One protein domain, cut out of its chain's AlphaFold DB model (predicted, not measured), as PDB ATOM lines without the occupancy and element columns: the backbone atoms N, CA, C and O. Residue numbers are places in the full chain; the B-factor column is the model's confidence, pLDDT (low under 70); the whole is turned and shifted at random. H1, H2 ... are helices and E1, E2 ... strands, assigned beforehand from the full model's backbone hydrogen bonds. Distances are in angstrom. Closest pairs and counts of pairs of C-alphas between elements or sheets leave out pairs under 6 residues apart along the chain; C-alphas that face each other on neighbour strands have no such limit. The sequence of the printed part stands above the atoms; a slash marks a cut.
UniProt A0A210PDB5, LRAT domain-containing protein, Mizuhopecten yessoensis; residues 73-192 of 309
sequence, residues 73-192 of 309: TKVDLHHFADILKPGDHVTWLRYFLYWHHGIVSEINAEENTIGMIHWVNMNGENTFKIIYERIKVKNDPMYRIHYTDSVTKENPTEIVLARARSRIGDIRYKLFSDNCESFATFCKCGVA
ATOM      1  N   THR A  73      22.060 -24.029 -19.921       91.56
ATOM      2  CA  THR A  73      21.113 -25.152 -19.877       91.56
ATOM      3  C   THR A  73      21.318 -26.024 -21.105       91.56
ATOM      4  O   THR A  73      21.396 -25.502 -22.216       91.56
ATOM      5  N   LYS A  74      21.433 -27.343 -20.915       91.56
ATOM      6  CA  LYS A  74      21.452 -28.298 -22.029       91.56
ATOM      7  C   LYS A  74      20.086 -28.275 -22.712       91.56
ATOM      8  O   LYS A  74      19.070 -28.334 -22.031       91.56
ATOM      9  N   VAL A  75      20.084 -28.170 -24.031       90.69
ATOM     10  CA  VAL A  75      18.886 -28.268 -24.862       90.69
ATOM     11  C   VAL A  75      18.720 -29.738 -25.219       90.69
ATOM     12  O   VAL A  75      19.617 -30.322 -25.829       90.69
ATOM     13  N   ASP A  76      17.620 -30.348 -24.800       86.81
ATOM     14  CA  ASP A  76      17.267 -31.704 -25.209       86.81
ATOM     15  C   ASP A  76      16.266 -31.683 -26.367       86.81
ATOM     16  O   ASP A  76      15.509 -30.731 -26.535       86.81
ATOM     17  N   LEU A  77      16.277 -32.744 -27.173       83.81
ATOM     18  CA  LEU A  77      15.457 -32.853 -28.378       83.81
ATOM     19  C   LEU A  77      13.949 -32.818 -28.094       83.81
ATOM     20  O   LEU A  77      13.195 -32.368 -28.947       83.81
ATOM     21  N   HIS A  78      13.501 -33.296 -26.932       85.06
ATOM     22  CA  HIS A  78      12.076 -33.458 -26.641       85.06
ATOM     23  C   HIS A  78      11.449 -32.202 -26.030       85.06
ATOM     24  O   HIS A  78      10.263 -31.969 -26.236       85.06
ATOM     25  N   HIS A  79      12.241 -31.372 -25.349       88.81
ATOM     26  CA  HIS A  79      11.775 -30.150 -24.685       88.81
ATOM     27  C   HIS A  79      12.465 -28.886 -25.217       88.81
ATOM     28  O   HIS A  79      12.409 -27.826 -24.591       88.81
ATOM     29  N   PHE A  80      13.128 -28.948 -26.381       92.50
ATOM     30  CA  PHE A  80      13.843 -27.788 -26.931       92.50
ATOM     31  C   PHE A  80      12.937 -26.562 -27.096       92.50
ATOM     32  O   PHE A  80      13.406 -25.443 -26.902       92.50
ATOM     33  N   ALA A  81      11.658 -26.768 -27.426       93.31
ATOM     34  CA  ALA A  81      10.679 -25.701 -27.602       93.31
ATOM     35  C   ALA A  81      10.279 -25.022 -26.278       93.31
ATOM     36  O   ALA A  81       9.957 -23.836 -26.282       93.31
ATOM     37  N   ASP A  82      10.372 -25.733 -25.151       93.81
ATOM     38  CA  ASP A  82      10.152 -25.173 -23.811       93.81
ATOM     39  C   ASP A  82      11.401 -24.439 -23.297       93.81
ATOM     40  O   ASP A  82      11.325 -23.470 -22.534       93.81
ATOM     41  N   ILE A  83      12.581 -24.904 -23.720       93.81
ATOM     42  CA  ILE A  83      13.880 -24.384 -23.281       93.81
ATOM     43  C   ILE A  83      14.283 -23.140 -24.071       93.81
ATOM     44  O   ILE A  83      14.815 -22.188 -23.491       93.81
ATOM     45  N   LEU A  84      14.108 -23.155 -25.389       96.06
ATOM     46  CA  LEU A  84      14.584 -22.104 -26.278       96.06
ATOM     47  C   LEU A  84      13.505 -21.063 -26.546       96.06
ATOM     48  O   LEU A  84      12.313 -21.352 -26.579       96.06
ATOM     49  N   LYS A  85      13.947 -19.833 -26.801       96.00
ATOM     50  CA  LYS A  85      13.117 -18.738 -27.309       96.00
ATOM     51  C   LYS A  85      13.855 -17.977 -28.414       96.00
ATOM     52  O   LYS A  85      15.091 -17.938 -28.418       96.00
ATOM     53  N   PRO A  86      13.142 -17.320 -29.347       97.31
ATOM     54  CA  PRO A  86      13.767 -16.370 -30.259       97.31
ATOM     55  C   PRO A  86      14.616 -15.338 -29.501       97.31
ATOM     56  O   PRO A  86      14.195 -14.782 -28.483       97.31
ATOM     57  N   GLY A  87      15.825 -15.078 -29.996       96.69
ATOM     58  CA  GLY A  87      16.824 -14.223 -29.354       96.69
ATOM     59  C   GLY A  87      17.728 -14.942 -28.344       96.69
ATOM     60  O   GLY A  87      18.575 -14.292 -27.716       96.69
ATOM     61  N   ASP A  88      17.587 -16.256 -28.163       97.00
ATOM     62  CA  ASP A  88      18.522 -17.029 -27.349       97.00
ATOM     63  C   ASP A  88      19.860 -17.233 -28.056       97.00
ATOM     64  O   ASP A  88      19.937 -17.517 -29.252       97.00
ATOM     65  N   HIS A  89      20.932 -17.097 -27.276       96.25
ATOM     66  CA  HIS A  89      22.279 -17.455 -27.690       96.25
ATOM     67  C   HIS A  89      22.507 -18.923 -27.345       96.25
ATOM     68  O   HIS A  89      22.557 -19.296 -26.170       96.25
ATOM     69  N   VAL A  90      22.675 -19.741 -28.377       94.69
ATOM     70  CA  VAL A  90      22.982 -21.163 -28.245       94.69
ATOM     71  C   VAL A  90      24.407 -21.456 -28.676       94.69
ATOM     72  O   VAL A  90      24.981 -20.780 -29.535       94.69
ATOM     73  N   THR A  91      24.981 -22.485 -28.070       91.81
ATOM     74  CA  THR A  91      26.268 -23.035 -28.461       91.81
ATOM     75  C   THR A  91      26.201 -24.544 -28.548       91.81
ATOM     76  O   THR A  91      25.473 -25.188 -27.796       91.81
ATOM     77  N   TRP A  92      26.959 -25.116 -29.465       88.06
ATOM     78  CA  TRP A  92      27.093 -26.554 -29.603       88.06
ATOM     79  C   TRP A  92      28.512 -26.882 -30.015       88.06
ATOM     80  O   TRP A  92      29.228 -26.054 -30.591       88.06
ATOM     81  N   LEU A  93      28.916 -28.098 -29.695       77.31
ATOM     82  CA  LEU A  93      30.208 -28.599 -30.104       77.31
ATOM     83  C   LEU A  93      30.138 -28.938 -31.594       77.31
ATOM     84  O   LEU A  93      29.275 -29.703 -32.022       77.31
ATOM     85  N   ARG A  94      31.024 -28.347 -32.389       68.19
ATOM     86  CA  ARG A  94      31.304 -28.827 -33.744       68.19
ATOM     87  C   ARG A  94      32.611 -29.630 -33.715       68.19
ATOM     88  O   ARG A  94      33.333 -29.604 -32.715       68.19
ATOM     89  N   TYR A  95      32.891 -30.349 -34.802       47.00
ATOM     90  CA  TYR A  95      34.150 -31.073 -35.018       47.00
ATOM     91  C   TYR A  95      35.368 -30.229 -34.610       47.00
ATOM     92  O   TYR A  95      35.312 -29.011 -34.716       47.00
ATOM     93  N   PHE A  96      36.455 -30.832 -34.124       47.19
ATOM     94  CA  PHE A  96      37.625 -30.129 -33.556       47.19
ATOM     95  C   PHE A  96      37.444 -29.433 -32.186       47.19
ATOM     96  O   PHE A  96      38.203 -28.520 -31.849       47.19
ATOM     97  N   LEU A  97      36.456 -29.843 -31.379       52.09
ATOM     98  CA  LEU A  97      36.205 -29.331 -30.016       52.09
ATOM     99  C   LEU A  97      35.977 -27.807 -29.921       52.09
ATOM    100  O   LEU A  97      36.079 -27.237 -28.832       52.09
ATOM    101  N   TYR A  98      35.656 -27.129 -31.029       65.12
ATOM    102  CA  TYR A  98      35.281 -25.720 -30.976       65.12
ATOM    103  C   TYR A  98      33.797 -25.585 -30.668       65.12
ATOM    104  O   TYR A  98      32.927 -26.228 -31.261       65.12
ATOM    105  N   TRP A  99      33.510 -24.684 -29.741       78.12
ATOM    106  CA  TRP A  99      32.151 -24.286 -29.448       78.12
ATOM    107  C   TRP A  99      31.699 -23.312 -30.524       78.12
ATOM    108  O   TRP A  99      32.232 -22.210 -30.671       78.12
ATOM    109  N   HIS A 100      30.754 -23.753 -31.341       86.94
ATOM    110  CA  HIS A 100      30.118 -22.892 -32.317       86.94
ATOM    111  C   HIS A 100      28.978 -22.139 -31.648       86.94
ATOM    112  O   HIS A 100      28.338 -22.663 -30.741       86.94
ATOM    113  N   HIS A 101      28.729 -20.908 -32.077       92.12
ATOM    114  CA  HIS A 101      27.748 -20.022 -31.458       92.12
ATOM    115  C   HIS A 101      26.768 -19.487 -32.502       92.12
ATOM    116  O   HIS A 101      27.161 -19.188 -33.635       92.12
ATOM    117  N   GLY A 102      25.508 -19.332 -32.106       95.00
ATOM    118  CA  GLY A 102      24.447 -18.803 -32.958       95.00
ATOM    119  C   GLY A 102      23.327 -18.144 -32.162       95.00
ATOM    120  O   GLY A 102      23.255 -18.271 -30.937       95.00
ATOM    121  N   ILE A 103      22.470 -17.415 -32.876       98.00
ATOM    122  CA  ILE A 103      21.263 -16.794 -32.327       98.00
ATOM    123  C   ILE A 103      20.042 -17.508 -32.897       98.00
ATOM    124  O   ILE A 103      19.871 -17.554 -34.116       98.00
ATOM    125  N   VAL A 104      19.189 -18.028 -32.017       97.81
ATOM    126  CA  VAL A 104      17.895 -18.612 -32.388       97.81
ATOM    127  C   VAL A 104      16.987 -17.492 -32.890       97.81
ATOM    128  O   VAL A 104      16.770 -16.509 -32.184       97.81
ATOM    129  N   SER A 105      16.461 -17.613 -34.105       97.25
ATOM    130  CA  SER A 105      15.545 -16.633 -34.695       97.25
ATOM    131  C   SER A 105      14.082 -17.058 -34.638       97.25
ATOM    132  O   SER A 105      13.214 -16.195 -34.561       97.25
ATOM    133  N   GLU A 106      13.814 -18.360 -34.686       96.25
ATOM    134  CA  GLU A 106      12.471 -18.949 -34.656       96.25
ATOM    135  C   GLU A 106      12.545 -20.405 -34.188       96.25
ATOM    136  O   GLU A 106      13.604 -21.032 -34.259       96.25
ATOM    137  N   ILE A 107      11.419 -20.927 -33.703       96.31
ATOM    138  CA  ILE A 107      11.277 -22.288 -33.185       96.31
ATOM    139  C   ILE A 107      10.040 -22.890 -33.837       96.31
ATOM    140  O   ILE A 107       8.974 -22.278 -33.800       96.31
ATOM    141  N   ASN A 108      10.189 -24.077 -34.415       94.94
ATOM    142  CA  ASN A 108       9.092 -24.868 -34.946       94.94
ATOM    143  C   ASN A 108       9.100 -26.236 -34.253       94.94
ATOM    144  O   ASN A 108       9.907 -27.112 -34.576       94.94
ATOM    145  N   ALA A 109       8.214 -26.380 -33.265       91.94
ATOM    146  CA  ALA A 109       8.076 -27.599 -32.473       91.94
ATOM    147  C   ALA A 109       7.552 -28.778 -33.309       91.94
ATOM    148  O   ALA A 109       8.014 -29.898 -33.129       91.94
ATOM    149  N   GLU A 110       6.644 -28.525 -34.257       90.75
ATOM    150  CA  GLU A 110       6.032 -29.567 -35.092       90.75
ATOM    151  C   GLU A 110       7.062 -30.234 -36.011       90.75
ATOM    152  O   GLU A 110       7.093 -31.455 -36.158       90.75
ATOM    153  N   GLU A 111       7.957 -29.437 -36.595       91.31
ATOM    154  CA  GLU A 111       8.998 -29.931 -37.501       91.31
ATOM    155  C   GLU A 111      10.298 -30.330 -36.784       91.31
ATOM    156  O   GLU A 111      11.235 -30.809 -37.432       91.31
ATOM    157  N   ASN A 112      10.383 -30.131 -35.464       92.00
ATOM    158  CA  ASN A 112      11.623 -30.230 -34.687       92.00
ATOM    159  C   ASN A 112      12.764 -29.390 -35.290       92.00
ATOM    160  O   ASN A 112      13.910 -29.843 -35.396       92.00
ATOM    161  N   THR A 113      12.455 -28.167 -35.732       94.88
ATOM    162  CA  THR A 113      13.438 -27.253 -36.328       94.88
ATOM    163  C   THR A 113      13.576 -25.959 -35.542       94.88
ATOM    164  O   THR A 113      12.648 -25.461 -34.905       94.88
ATOM    165  N   ILE A 114      14.776 -25.390 -35.607       95.94
ATOM    166  CA  ILE A 114      15.056 -24.024 -35.180       95.94
ATOM    167  C   ILE A 114      15.584 -23.238 -36.375       95.94
ATOM    168  O   ILE A 114      16.418 -23.729 -37.138       95.94
ATOM    169  N   GLY A 115      15.120 -22.005 -36.538       96.94
ATOM    170  CA  GLY A 115      15.807 -21.045 -37.392       96.94
ATOM    171  C   GLY A 115      16.966 -20.442 -36.616       96.94
ATOM    172  O   GLY A 115      16.796 -20.024 -35.467       96.94
ATOM    173  N   MET A 116      18.145 -20.400 -37.224       96.50
ATOM    174  CA  MET A 116      19.351 -19.901 -36.583       96.50
ATOM    175  C   MET A 116      20.101 -18.936 -37.492       96.50
ATOM    176  O   MET A 116      20.276 -19.181 -38.682       96.50
ATOM    177  N   ILE A 117      20.585 -17.844 -36.901       97.69
ATOM    178  CA  ILE A 117      21.493 -16.898 -37.548       97.69
ATOM    179  C   ILE A 117      22.886 -17.095 -36.959       97.69
ATOM    180  O   ILE A 117      23.091 -16.919 -35.754       97.69
ATOM    181  N   HIS A 118      23.854 -17.462 -37.794       94.56
ATOM    182  CA  HIS A 118      25.233 -17.707 -37.371       94.56
ATOM    183  C   HIS A 118      26.201 -17.699 -38.550       94.56
ATOM    184  O   HIS A 118      25.813 -17.667 -39.716       94.56
ATOM    185  N   TRP A 119      27.492 -17.746 -38.227       89.19
ATOM    186  CA  TRP A 119      28.537 -17.977 -39.214       89.19
ATOM    187  C   TRP A 119      28.498 -19.413 -39.735       89.19
ATOM    188  O   TRP A 119      28.451 -20.362 -38.950       89.19
ATOM    189  N   VAL A 120      28.597 -19.557 -41.051       85.00
ATOM    190  CA  VAL A 120      28.741 -20.831 -41.755       85.00
ATOM    191  C   VAL A 120      29.948 -20.755 -42.681       85.00
ATOM    192  O   VAL A 120      30.242 -19.698 -43.241       85.00
ATOM    193  N   ASN A 121      30.680 -21.863 -42.785       79.69
ATOM    194  CA  ASN A 121      31.733 -22.039 -43.779       79.69
ATOM    195  C   ASN A 121      31.067 -22.425 -45.107       79.69
ATOM    196  O   ASN A 121      30.349 -23.422 -45.153       79.69
ATOM    197  N   MET A 122      31.254 -21.622 -46.153       76.69
ATOM    198  CA  MET A 122      30.656 -21.887 -47.458       76.69
ATOM    199  C   MET A 122      31.537 -22.917 -48.180       76.69
ATOM    200  O   MET A 122      32.659 -22.608 -48.568       76.69
ATOM    201  N   ASN A 123      31.046 -24.155 -48.295       54.91
ATOM    202  CA  ASN A 123      31.757 -25.325 -48.830       54.91
ATOM    203  C   ASN A 123      32.735 -25.005 -49.983       54.91
ATOM    204  O   ASN A 123      32.309 -24.715 -51.098       54.91
ATOM    205  N   GLY A 124      34.042 -25.135 -49.722       51.16
ATOM    206  CA  GLY A 124      35.105 -25.139 -50.741       51.16
ATOM    207  C   GLY A 124      35.807 -23.802 -50.996       51.16
ATOM    208  O   GLY A 124      36.909 -23.786 -51.539       51.16
ATOM    209  N   GLU A 125      35.247 -22.689 -50.536       51.28
ATOM    210  CA  GLU A 125      35.886 -21.377 -50.612       51.28
ATOM    211  C   GLU A 125      36.174 -20.937 -49.178       51.28
ATOM    212  O   GLU A 125      35.320 -21.093 -48.321       51.28
ATOM    213  N   ASN A 126      37.348 -20.387 -48.853       56.88
ATOM    214  CA  ASN A 126      37.683 -19.899 -47.497       56.88
ATOM    215  C   ASN A 126      36.849 -18.673 -47.049       56.88
ATOM    216  O   ASN A 126      37.358 -17.736 -46.424       56.88
ATOM    217  N   THR A 127      35.574 -18.642 -47.411       67.75
ATOM    218  CA  THR A 127      34.605 -17.607 -47.154       67.75
ATOM    219  C   THR A 127      33.636 -18.128 -46.103       67.75
ATOM    220  O   THR A 127      32.936 -19.128 -46.244       67.75
ATOM    221  N   PHE A 128      33.626 -17.429 -44.981       80.88
ATOM    222  CA  PHE A 128      32.590 -17.598 -43.983       80.88
ATOM    223  C   PHE A 128      31.522 -16.568 -44.275       80.88
ATOM    224  O   PHE A 128      31.864 -15.440 -44.630       80.88
ATOM    225  N   LYS A 129      30.259 -16.922 -44.082       88.88
ATOM    226  CA  LYS A 129      29.142 -15.997 -44.236       88.88
ATOM    227  C   LYS A 129      28.209 -16.112 -43.044       88.88
ATOM    228  O   LYS A 129      27.955 -17.218 -42.574       88.88
ATOM    229  N   ILE A 130      27.699 -14.989 -42.547       92.50
ATOM    230  CA  ILE A 130      26.552 -15.034 -41.638       92.50
ATOM    231  C   ILE A 130      25.323 -15.335 -42.483       92.50
ATOM    232  O   ILE A 130      24.976 -14.560 -43.377       92.50
ATOM    233  N   ILE A 131      24.674 -16.455 -42.205       94.50
ATOM    234  CA  ILE A 131      23.443 -16.855 -42.877       94.50
ATOM    235  C   ILE A 131      22.334 -17.049 -41.854       94.50
ATOM    236  O   ILE A 131      22.590 -17.171 -40.656       94.50
ATOM    237  N   TYR A 132      21.109 -17.060 -42.357       96.56
ATOM    238  CA  TYR A 132      19.987 -17.690 -41.687       96.56
ATOM    239  C   TYR A 132      19.838 -19.096 -42.277       96.56
ATOM    240  O   TYR A 132      19.821 -19.242 -43.501       96.56
ATOM    241  N   GLU A 133      19.738 -20.107 -41.425       94.94
ATOM    242  CA  GLU A 133      19.414 -21.473 -41.826       94.94
ATOM    243  C   GLU A 133      18.400 -22.098 -40.865       94.94
ATOM    244  O   GLU A 133      18.398 -21.810 -39.666       94.94
ATOM    245  N   ARG A 134      17.523 -22.956 -41.396       95.56
ATOM    246  CA  ARG A 134      16.670 -23.829 -40.585       95.56
ATOM    247  C   ARG A 134      17.398 -25.137 -40.343       95.56
ATOM    248  O   ARG A 134      17.770 -25.825 -41.289       95.56
ATOM    249  N   ILE A 135      17.576 -25.481 -39.077       91.69
ATOM    250  CA  ILE A 135      18.322 -26.662 -38.656       91.69
ATOM    251  C   ILE A 135      17.383 -27.563 -37.869       91.69
ATOM    252  O   ILE A 135      16.681 -27.107 -36.967       91.69
ATOM    253  N   LYS A 136      17.394 -28.856 -38.195       91.50
ATOM    254  CA  LYS A 136      16.738 -29.874 -37.370       91.50
ATOM    255  C   LYS A 136      17.489 -30.022 -36.059       91.50
ATOM    256  O   LYS A 136      18.704 -30.235 -36.067       91.50
ATOM    257  N   VAL A 137      16.765 -29.946 -34.952       87.81
ATOM    258  CA  VAL A 137      17.326 -30.257 -33.642       87.81
ATOM    259  C   VAL A 137      17.677 -31.743 -33.635       87.81
ATOM    260  O   VAL A 137      16.909 -32.586 -34.096       87.81
ATOM    261  N   LYS A 138      18.887 -32.060 -33.180       85.12
ATOM    262  CA  LYS A 138      19.403 -33.426 -33.060       85.12
ATOM    263  C   LYS A 138      19.729 -33.704 -31.597       85.12
ATOM    264  O   LYS A 138      19.751 -32.789 -30.781       85.12
ATOM    265  N   ASN A 139      20.067 -34.953 -31.292       75.69
ATOM    266  CA  ASN A 139      20.580 -35.342 -29.975       75.69
ATOM    267  C   ASN A 139      22.013 -34.849 -29.693       75.69
ATOM    268  O   ASN A 139      22.560 -35.137 -28.625       75.69
ATOM    269  N   ASP A 140      22.617 -34.101 -30.620       79.81
ATOM    270  CA  ASP A 140      23.919 -33.481 -30.410       79.81
ATOM    271  C   ASP A 140      23.847 -32.466 -29.256       79.81
ATOM    272  O   ASP A 140      22.872 -31.718 -29.136       79.81
ATOM    273  N   PRO A 141      24.869 -32.407 -28.385       81.69
ATOM    274  CA  PRO A 141      24.837 -31.560 -27.204       81.69
ATOM    275  C   PRO A 141      24.860 -30.068 -27.577       81.69
ATOM    276  O   PRO A 141      25.913 -29.480 -27.841       81.69
ATOM    277  N   MET A 142      23.681 -29.451 -27.537       90.00
ATOM    278  CA  MET A 142      23.462 -28.012 -27.644       90.00
ATOM    279  C   MET A 142      23.153 -27.425 -26.266       90.00
ATOM    280  O   MET A 142      22.545 -28.068 -25.411       90.00
ATOM    281  N   TYR A 143      23.576 -26.188 -26.036       92.38
ATOM    282  CA  TYR A 143      23.381 -25.489 -24.777       92.38
ATOM    283  C   TYR A 143      22.913 -24.060 -25.015       92.38
ATOM    284  O   TYR A 143      23.500 -23.322 -25.807       92.38
ATOM    285  N   ARG A 144      21.899 -23.642 -24.262       94.88
ATOM    286  CA  ARG A 144      21.469 -22.249 -24.151       94.88
ATOM    287  C   ARG A 144      22.359 -21.527 -23.144       94.88
ATOM    288  O   ARG A 144      22.474 -21.960 -21.998       94.88
ATOM    289  N   ILE A 145      22.969 -20.420 -23.553       92.62
ATOM    290  CA  ILE A 145      23.814 -19.591 -22.690       92.62
ATOM    291  C   ILE A 145      22.958 -18.670 -21.822       92.62
ATOM    292  O   ILE A 145      22.064 -17.992 -22.327       92.62
ATOM    293  N   HIS A 146      23.269 -18.594 -20.528       90.75
ATOM    294  CA  HIS A 146      22.594 -17.677 -19.612       90.75
ATOM    295  C   HIS A 146      23.307 -16.330 -19.519       90.75
ATOM    296  O   HIS A 146      24.534 -16.245 -19.438       90.75
ATOM    297  N   TYR A 147      22.495 -15.279 -19.491       89.12
ATOM    298  CA  TYR A 147      22.898 -13.903 -19.249       89.12
ATOM    299  C   TYR A 147      22.177 -13.402 -18.000       89.12
ATOM    300  O   TYR A 147      21.130 -13.935 -17.642       89.12
ATOM    301  N   THR A 148      22.739 -12.398 -17.331       88.88
ATOM    302  CA  THR A 148      22.103 -11.795 -16.153       88.88
ATOM    303  C   THR A 148      20.776 -11.134 -16.527       88.88
ATOM    304  O   THR A 148      20.580 -10.709 -17.671       88.88
ATOM    305  N   ASP A 149      19.882 -10.984 -15.550       87.19
ATOM    306  CA  ASP A 149      18.587 -10.323 -15.758       87.19
ATOM    307  C   ASP A 149      18.751  -8.881 -16.244       87.19
ATOM    308  O   ASP A 149      18.003  -8.434 -17.110       87.19
ATOM    309  N   SER A 150      19.785  -8.176 -15.769       87.00
ATOM    310  CA  SER A 150      20.138  -6.836 -16.250       87.00
ATOM    311  C   SER A 150      20.427  -6.816 -17.753       87.00
ATOM    312  O   SER A 150      19.842  -6.021 -18.487       87.00
ATOM    313  N   VAL A 151      21.264  -7.739 -18.239       88.38
ATOM    314  CA  VAL A 151      21.587  -7.842 -19.668       88.38
ATOM    315  C   VAL A 151      20.346  -8.205 -20.474       88.38
ATOM    316  O   VAL A 151      20.122  -7.615 -21.529       88.38
ATOM    317  N   THR A 152      19.534  -9.142 -19.986       88.44
ATOM    318  CA  THR A 152      18.313  -9.579 -20.676       88.44
ATOM    319  C   THR A 152      17.274  -8.455 -20.750       88.44
ATOM    320  O   THR A 152      16.682  -8.251 -21.808       88.44
ATOM    321  N   LYS A 153      17.104  -7.672 -19.679       88.50
ATOM    322  CA  LYS A 153      16.182  -6.528 -19.625       88.50
ATOM    323  C   LYS A 153      16.612  -5.387 -20.548       88.50
ATOM    324  O   LYS A 153      15.776  -4.813 -21.235       88.50
ATOM    325  N   GLU A 154      17.904  -5.073 -20.598       88.50
ATOM    326  CA  GLU A 154      18.446  -4.036 -21.490       88.50
ATOM    327  C   GLU A 154      18.488  -4.447 -22.969       88.50
ATOM    328  O   GLU A 154      18.696  -3.602 -23.841       88.50
ATOM    329  N   ASN A 155      18.380  -5.743 -23.268       91.38
ATOM    330  CA  ASN A 155      18.500  -6.280 -24.621       91.38
ATOM    331  C   ASN A 155      17.309  -7.197 -24.926       91.38
ATOM    332  O   ASN A 155      17.488  -8.418 -25.028       91.38
ATOM    333  N   PRO A 156      16.098  -6.626 -25.079       92.94
ATOM    334  CA  PRO A 156      14.918  -7.386 -25.466       92.94
ATOM    335  C   PRO A 156      15.143  -8.141 -26.779       92.94
ATOM    336  O   PRO A 156      15.938  -7.731 -27.633       92.94
ATOM    337  N   THR A 157      14.407  -9.243 -26.948       95.06
ATOM    338  CA  THR A 157      14.506 -10.166 -28.092       95.06
ATOM    339  C   THR A 157      14.562  -9.450 -29.435       95.06
ATOM    340  O   THR A 157      15.366  -9.802 -30.292       95.06
ATOM    341  N   GLU A 158      13.754  -8.413 -29.612       94.25
ATOM    342  CA  GLU A 158      13.659  -7.659 -30.855       94.25
ATOM    343  C   GLU A 158      14.986  -6.991 -31.255       94.25
ATOM    344  O   GLU A 158      15.421  -7.139 -32.396       94.25
ATOM    345  N   ILE A 159      15.698  -6.362 -30.310       94.25
ATOM    346  CA  ILE A 159      17.035  -5.797 -30.562       94.25
ATOM    347  C   ILE A 159      18.023  -6.914 -30.895       94.25
ATOM    348  O   ILE A 159      18.832  -6.777 -31.814       94.25
ATOM    349  N   VAL A 160      17.979  -8.021 -30.146       96.62
ATOM    350  CA  VAL A 160      18.887  -9.159 -30.355       96.62
ATOM    351  C   VAL A 160      18.732  -9.711 -31.773       96.62
ATOM    352  O   VAL A 160      19.726  -9.911 -32.476       96.62
ATOM    353  N   LEU A 161      17.488  -9.894 -32.219       97.38
ATOM    354  CA  LEU A 161      17.172 -10.353 -33.568       97.38
ATOM    355  C   LEU A 161      17.515  -9.303 -34.627       97.38
ATOM    356  O   LEU A 161      18.055  -9.666 -35.670       97.38
ATOM    357  N   ALA A 162      17.273  -8.014 -34.374       95.94
ATOM    358  CA  ALA A 162      17.630  -6.945 -35.302       95.94
ATOM    359  C   ALA A 162      19.151  -6.866 -35.520       95.94
ATOM    360  O   ALA A 162      19.610  -6.779 -36.663       95.94
ATOM    361  N   ARG A 163      19.951  -7.002 -34.452       96.00
ATOM    362  CA  ARG A 163      21.415  -7.115 -34.545       96.00
ATOM    363  C   ARG A 163      21.824  -8.318 -35.386       96.00
ATOM    364  O   ARG A 163      22.622  -8.152 -36.309       96.00
ATOM    365  N   ALA A 164      21.264  -9.497 -35.108       96.88
ATOM    366  CA  ALA A 164      21.581 -10.718 -35.843       96.88
ATOM    367  C   ALA A 164      21.238 -10.592 -37.339       96.88
ATOM    368  O   ALA A 164      22.093 -10.829 -38.192       96.88
ATOM    369  N   ARG A 165      20.025 -10.122 -37.661       96.75
ATOM    370  CA  ARG A 165      19.538  -9.916 -39.037       96.75
ATOM    371  C   ARG A 165      20.372  -8.899 -39.808       96.75
ATOM    372  O   ARG A 165      20.727  -9.160 -40.951       96.75
ATOM    373  N   SER A 166      20.760  -7.790 -39.172       94.88
ATOM    374  CA  SER A 166      21.576  -6.732 -39.798       94.88
ATOM    375  C   SER A 166      22.944  -7.204 -40.301       94.88
ATOM    376  O   SER A 166      23.614  -6.491 -41.046       94.88
ATOM    377  N   ARG A 167      23.386  -8.381 -39.844       94.25
ATOM    378  CA  ARG A 167      24.674  -8.975 -40.186       94.25
ATOM    379  C   ARG A 167      24.557 -10.147 -41.152       94.25
ATOM    380  O   ARG A 167      25.590 -10.637 -41.596       94.25
ATOM    381  N   ILE A 168      23.346 -10.584 -41.509       94.56
ATOM    382  CA  ILE A 168      23.158 -11.604 -42.545       94.56
ATOM    383  C   ILE A 168      23.825 -11.122 -43.837       94.56
ATOM    384  O   ILE A 168      23.651  -9.987 -44.271       94.56
ATOM    385  N   GLY A 169      24.621 -11.995 -44.444       90.25
ATOM    386  CA  GLY A 169      25.390 -11.691 -45.642       90.25
ATOM    387  C   GLY A 169      26.816 -11.211 -45.389       90.25
ATOM    388  O   GLY A 169      27.596 -11.163 -46.339       90.25
ATOM    389  N   ASP A 170      27.198 -10.896 -44.149       89.12
ATOM    390  CA  ASP A 170      28.578 -10.510 -43.861       89.12
ATOM    391  C   ASP A 170      29.550 -11.664 -44.102       89.12
ATOM    392  O   ASP A 170      29.332 -12.775 -43.630       89.12
ATOM    393  N   ILE A 171      30.661 -11.362 -44.785       82.25
ATOM    394  CA  ILE A 171      31.689 -12.341 -45.184       82.25
ATOM    395  C   ILE A 171      33.038 -12.190 -44.452       82.25
ATOM    396  O   ILE A 171      34.019 -12.876 -44.729       82.25
ATOM    397  N   ARG A 172      33.141 -11.222 -43.536       71.44
ATOM    398  CA  ARG A 172      34.420 -10.750 -42.966       71.44
ATOM    399  C   ARG A 172      34.826 -11.472 -41.679       71.44
ATOM    400  O   ARG A 172      35.255 -10.821 -40.729       71.44
ATOM    401  N   TYR A 173      34.746 -12.797 -41.656       65.12
ATOM    402  CA  TYR A 173      35.093 -13.569 -40.462       65.12
ATOM    403  C   TYR A 173      36.545 -13.344 -40.012       65.12
ATOM    404  O   TYR A 173      37.524 -13.503 -40.764       65.12
ATOM    405  N   LYS A 174      36.701 -12.987 -38.736       64.81
ATOM    406  CA  LYS A 174      37.996 -12.813 -38.075       64.81
ATOM    407  C   LYS A 174      38.029 -13.663 -36.815       64.81
ATOM    408  O   LYS A 174      37.513 -13.253 -35.784       64.81
ATOM    409  N   LEU A 175      38.761 -14.771 -36.874       56.62
ATOM    410  CA  LEU A 175      38.930 -15.720 -35.771       56.62
ATOM    411  C   LEU A 175      39.201 -15.074 -34.396       56.62
ATOM    412  O   LEU A 175      38.658 -15.516 -33.394       56.62
ATOM    413  N   PHE A 176      40.001 -14.004 -34.354       49.78
ATOM    414  CA  PHE A 176      40.420 -13.347 -33.109       49.78
ATOM    415  C   PHE A 176      39.584 -12.121 -32.696       49.78
ATOM    416  O   PHE A 176      39.933 -11.463 -31.719       49.78
ATOM    417  N   SER A 177      38.546 -11.740 -33.451       54.66
ATOM    418  CA  SER A 177      37.778 -10.508 -33.168       54.66
ATOM    419  C   SER A 177      36.318 -10.533 -33.627       54.66
ATOM    420  O   SER A 177      35.454 -10.127 -32.861       54.66
ATOM    421  N   ASP A 178      36.038 -11.027 -34.831       70.62
ATOM    422  CA  ASP A 178      34.705 -11.128 -35.448       70.62
ATOM    423  C   ASP A 178      34.438 -12.603 -35.785       70.62
ATOM    424  O   ASP A 178      34.423 -13.001 -36.952       70.62
ATOM    425  N   ASN A 179      34.387 -13.427 -34.734       80.44
ATOM    426  CA  ASN A 179      34.114 -14.863 -34.800       80.44
ATOM    427  C   ASN A 179      32.662 -15.172 -34.380       80.44
ATOM    428  O   ASN A 179      31.880 -14.252 -34.123       80.44
ATOM    429  N   CYS A 180      32.281 -16.452 -34.314       87.50
ATOM    430  CA  CYS A 180      30.917 -16.847 -33.947       87.50
ATOM    431  C   CYS A 180      30.515 -16.419 -32.529       87.50
ATOM    432  O   CYS A 180      29.415 -15.898 -32.347       87.50
ATOM    433  N   GLU A 181      31.410 -16.546 -31.551       88.56
ATOM    434  CA  GLU A 181      31.147 -16.136 -30.170       88.56
ATOM    435  C   GLU A 181      31.039 -14.610 -30.035       88.56
ATOM    436  O   GLU A 181      30.093 -14.099 -29.437       88.56
ATOM    437  N   SER A 182      31.965 -13.865 -30.647       86.69
ATOM    438  CA  SER A 182      31.922 -12.400 -30.714       86.69
ATOM    439  C   SER A 182      30.631 -11.902 -31.362       86.69
ATOM    440  O   SER A 182      30.052 -10.918 -30.908       86.69
ATOM    441  N   PHE A 183      30.166 -12.578 -32.415       92.62
ATOM    442  CA  PHE A 183      28.905 -12.260 -33.074       92.62
ATOM    443  C   PHE A 183      27.703 -12.498 -32.151       92.62
ATOM    444  O   PHE A 183      26.887 -11.595 -31.966       92.62
ATOM    445  N   ALA A 184      27.600 -13.681 -31.543       94.12
ATOM    446  CA  ALA A 184      26.456 -14.025 -30.704       94.12
ATOM    447  C   ALA A 184      26.408 -13.183 -29.415       94.12
ATOM    448  O   ALA A 184      25.345 -12.698 -29.022       94.12
ATOM    449  N   THR A 185      27.562 -12.912 -28.798       92.31
ATOM    450  CA  THR A 185      27.661 -11.992 -27.653       92.31
ATOM    451  C   THR A 185      27.266 -10.571 -28.037       92.31
ATOM    452  O   THR A 185      26.456  -9.967 -27.331       92.31
ATOM    453  N   PHE A 186      27.733 -10.063 -29.183       93.69
ATOM    454  CA  PHE A 186      27.308  -8.757 -29.683       93.69
ATOM    455  C   PHE A 186      25.796  -8.696 -29.892       93.69
ATOM    456  O   PHE A 186      25.163  -7.750 -29.440       93.69
ATOM    457  N   CYS A 187      25.192  -9.716 -30.502       95.56
ATOM    458  CA  CYS A 187      23.741  -9.751 -30.667       95.56
ATOM    459  C   CYS A 187      23.029  -9.702 -29.312       95.56
ATOM    460  O   CYS A 187      22.116  -8.898 -29.125       95.56
ATOM    461  N   LYS A 188      23.484 -10.492 -28.333       94.62
ATOM    462  CA  LYS A 188      22.799 -10.596 -27.043       94.62
ATOM    463  C   LYS A 188      22.953  -9.371 -26.140       94.62
ATOM    464  O   LYS A 188      22.040  -9.088 -25.379       94.62
ATOM    465  N   CYS A 189      24.068  -8.642 -26.204       91.38
ATOM    466  CA  CYS A 189      24.336  -7.552 -25.249       91.38
ATOM    467  C   CYS A 189      24.948  -6.273 -25.844       91.38
ATOM    468  O   CYS A 189      25.252  -5.334 -25.106       91.38
ATOM    469  N   GLY A 190      25.148  -6.206 -27.161       89.81
ATOM    470  CA  GLY A 190      25.772  -5.083 -27.875       89.81
ATOM    471  C   GLY A 190      27.291  -4.980 -27.701       89.81
ATOM    472  O   GLY A 190      27.890  -3.995 -28.126       89.81
ATOM    473  N   VAL A 191      27.933  -5.983 -27.089       87.94
ATOM    474  CA  VAL A 191      29.391  -6.046 -26.898       87.94
ATOM    475  C   VAL A 191      29.925  -7.339 -27.492       87.94
ATOM    476  O   VAL A 191      29.557  -8.429 -27.061       87.94
ATOM    477  N   ALA A 192      30.815  -7.216 -28.476       86.56
ATOM    478  CA  ALA A 192      31.504  -8.356 -29.063       86.56
ATOM    479  C   ALA A 192      32.620  -8.830 -28.125       86.56
ATOM    480  O   ALA A 192      33.580  -8.098 -27.870       86.56
TER     481      ALA A 192
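AT A GLANCE: This is residues 73 to 192 of the 309 residues of the protein "LRAT domain-containing protein" of Mizuhopecten yessoensis (UniProt A0A210PDB5). A strongly twisted sheet of six strands, in which E3, E4 and E5 each bend sharply, has a pair of helices, H3 and H4, packed on one face. Short H1 sits beside the strands, close to E1 and E3, while H2 lies off the sheet and meets H4 crosswise. The 120 printed residues include four named helices and six named strands, in the order E1 H1 E2 E3 E4 E5 E6 H2 H3 H4; the sheet runs E1 E6 E2 E3 E4 E5, all antiparallel, and the class is mixed. The whole is compact, with a radius of gyration of the C-alphas of 13.7 A, and rounded, spanning 36 by 32 by 23 A.

HOW THE PARTS SIT: E2, residues 89 to 94, E3, 98 to 108, E4, 113 to 121, and E5, 128 to 136, form a meander, each strand the antiparallel neighbour of the one before. Across E2 and E3, N 90 and O 102 are within hydrogen-bond range at 3.0 A, as are N 105 and O 115 across E3 and E4 at 2.8 A and N 116 and O 133 across E4 and E5 at 2.8 A. E3 bends by 79 degrees at residue 105, E4 by 78 degrees at 118 and E5 by 71 degrees at 131. E6, residues 142 to 145, neighbours E2, with N 143 and O 91 at 2.8 A, and edge strand E1, residues 73 to 75, with N 75 and O 142 at 2.8 A. H4, residues 180 to 189, is over E3 at a height over the sheet of 8.1 A; the C-alphas of His 101 and Cys 180 are their closest, 5.1 A apart. H3, residues 157 to 165, is on the same face, making two layers, and runs across the strands, at 65 degrees to E3 on the local plane. H3 and H4, a helical hairpin, touch, closest at the C-alphas of Val 160 and Cys 187, 4.9 A, and run opposite ways at a tilt of 35.2 degrees, only just steep. H2, residues 149 to 154, touches H4 about perpendicular, at 80 degrees, closest at the C-alphas of Val 151 and Cys 189, 6.2 A. H1, residues 80 to 83, is on the sheet but over none of its strands; E1, H1 and E2 form a split strand-helix-strand unit, two strands running the same way with E6 between them, its crossover right-handed. Every O i to N i+4 pair is within hydrogen-bond range in H2, H3 and H4; H1 is too short for one.

IN THESE COORDINATES: E1 begins at C-alpha 73, (21.113, -25.152, -19.877). E3 is 26.5 A long, E5 21.1 A, E4 20.4 A and H4 14.3 A. H4 ends at C-alpha 189, (24.336, -7.552, -25.249).

THE WHOLE: The C-alphas of Gly 124 and Ser 150, the two farthest apart, are 41.8 A apart. The printed part has no cut, and the link from H3 to H4, 14 residues, is long. Residues 94 to 98, 123 to 127 and 173 to 177 have pLDDT under 70.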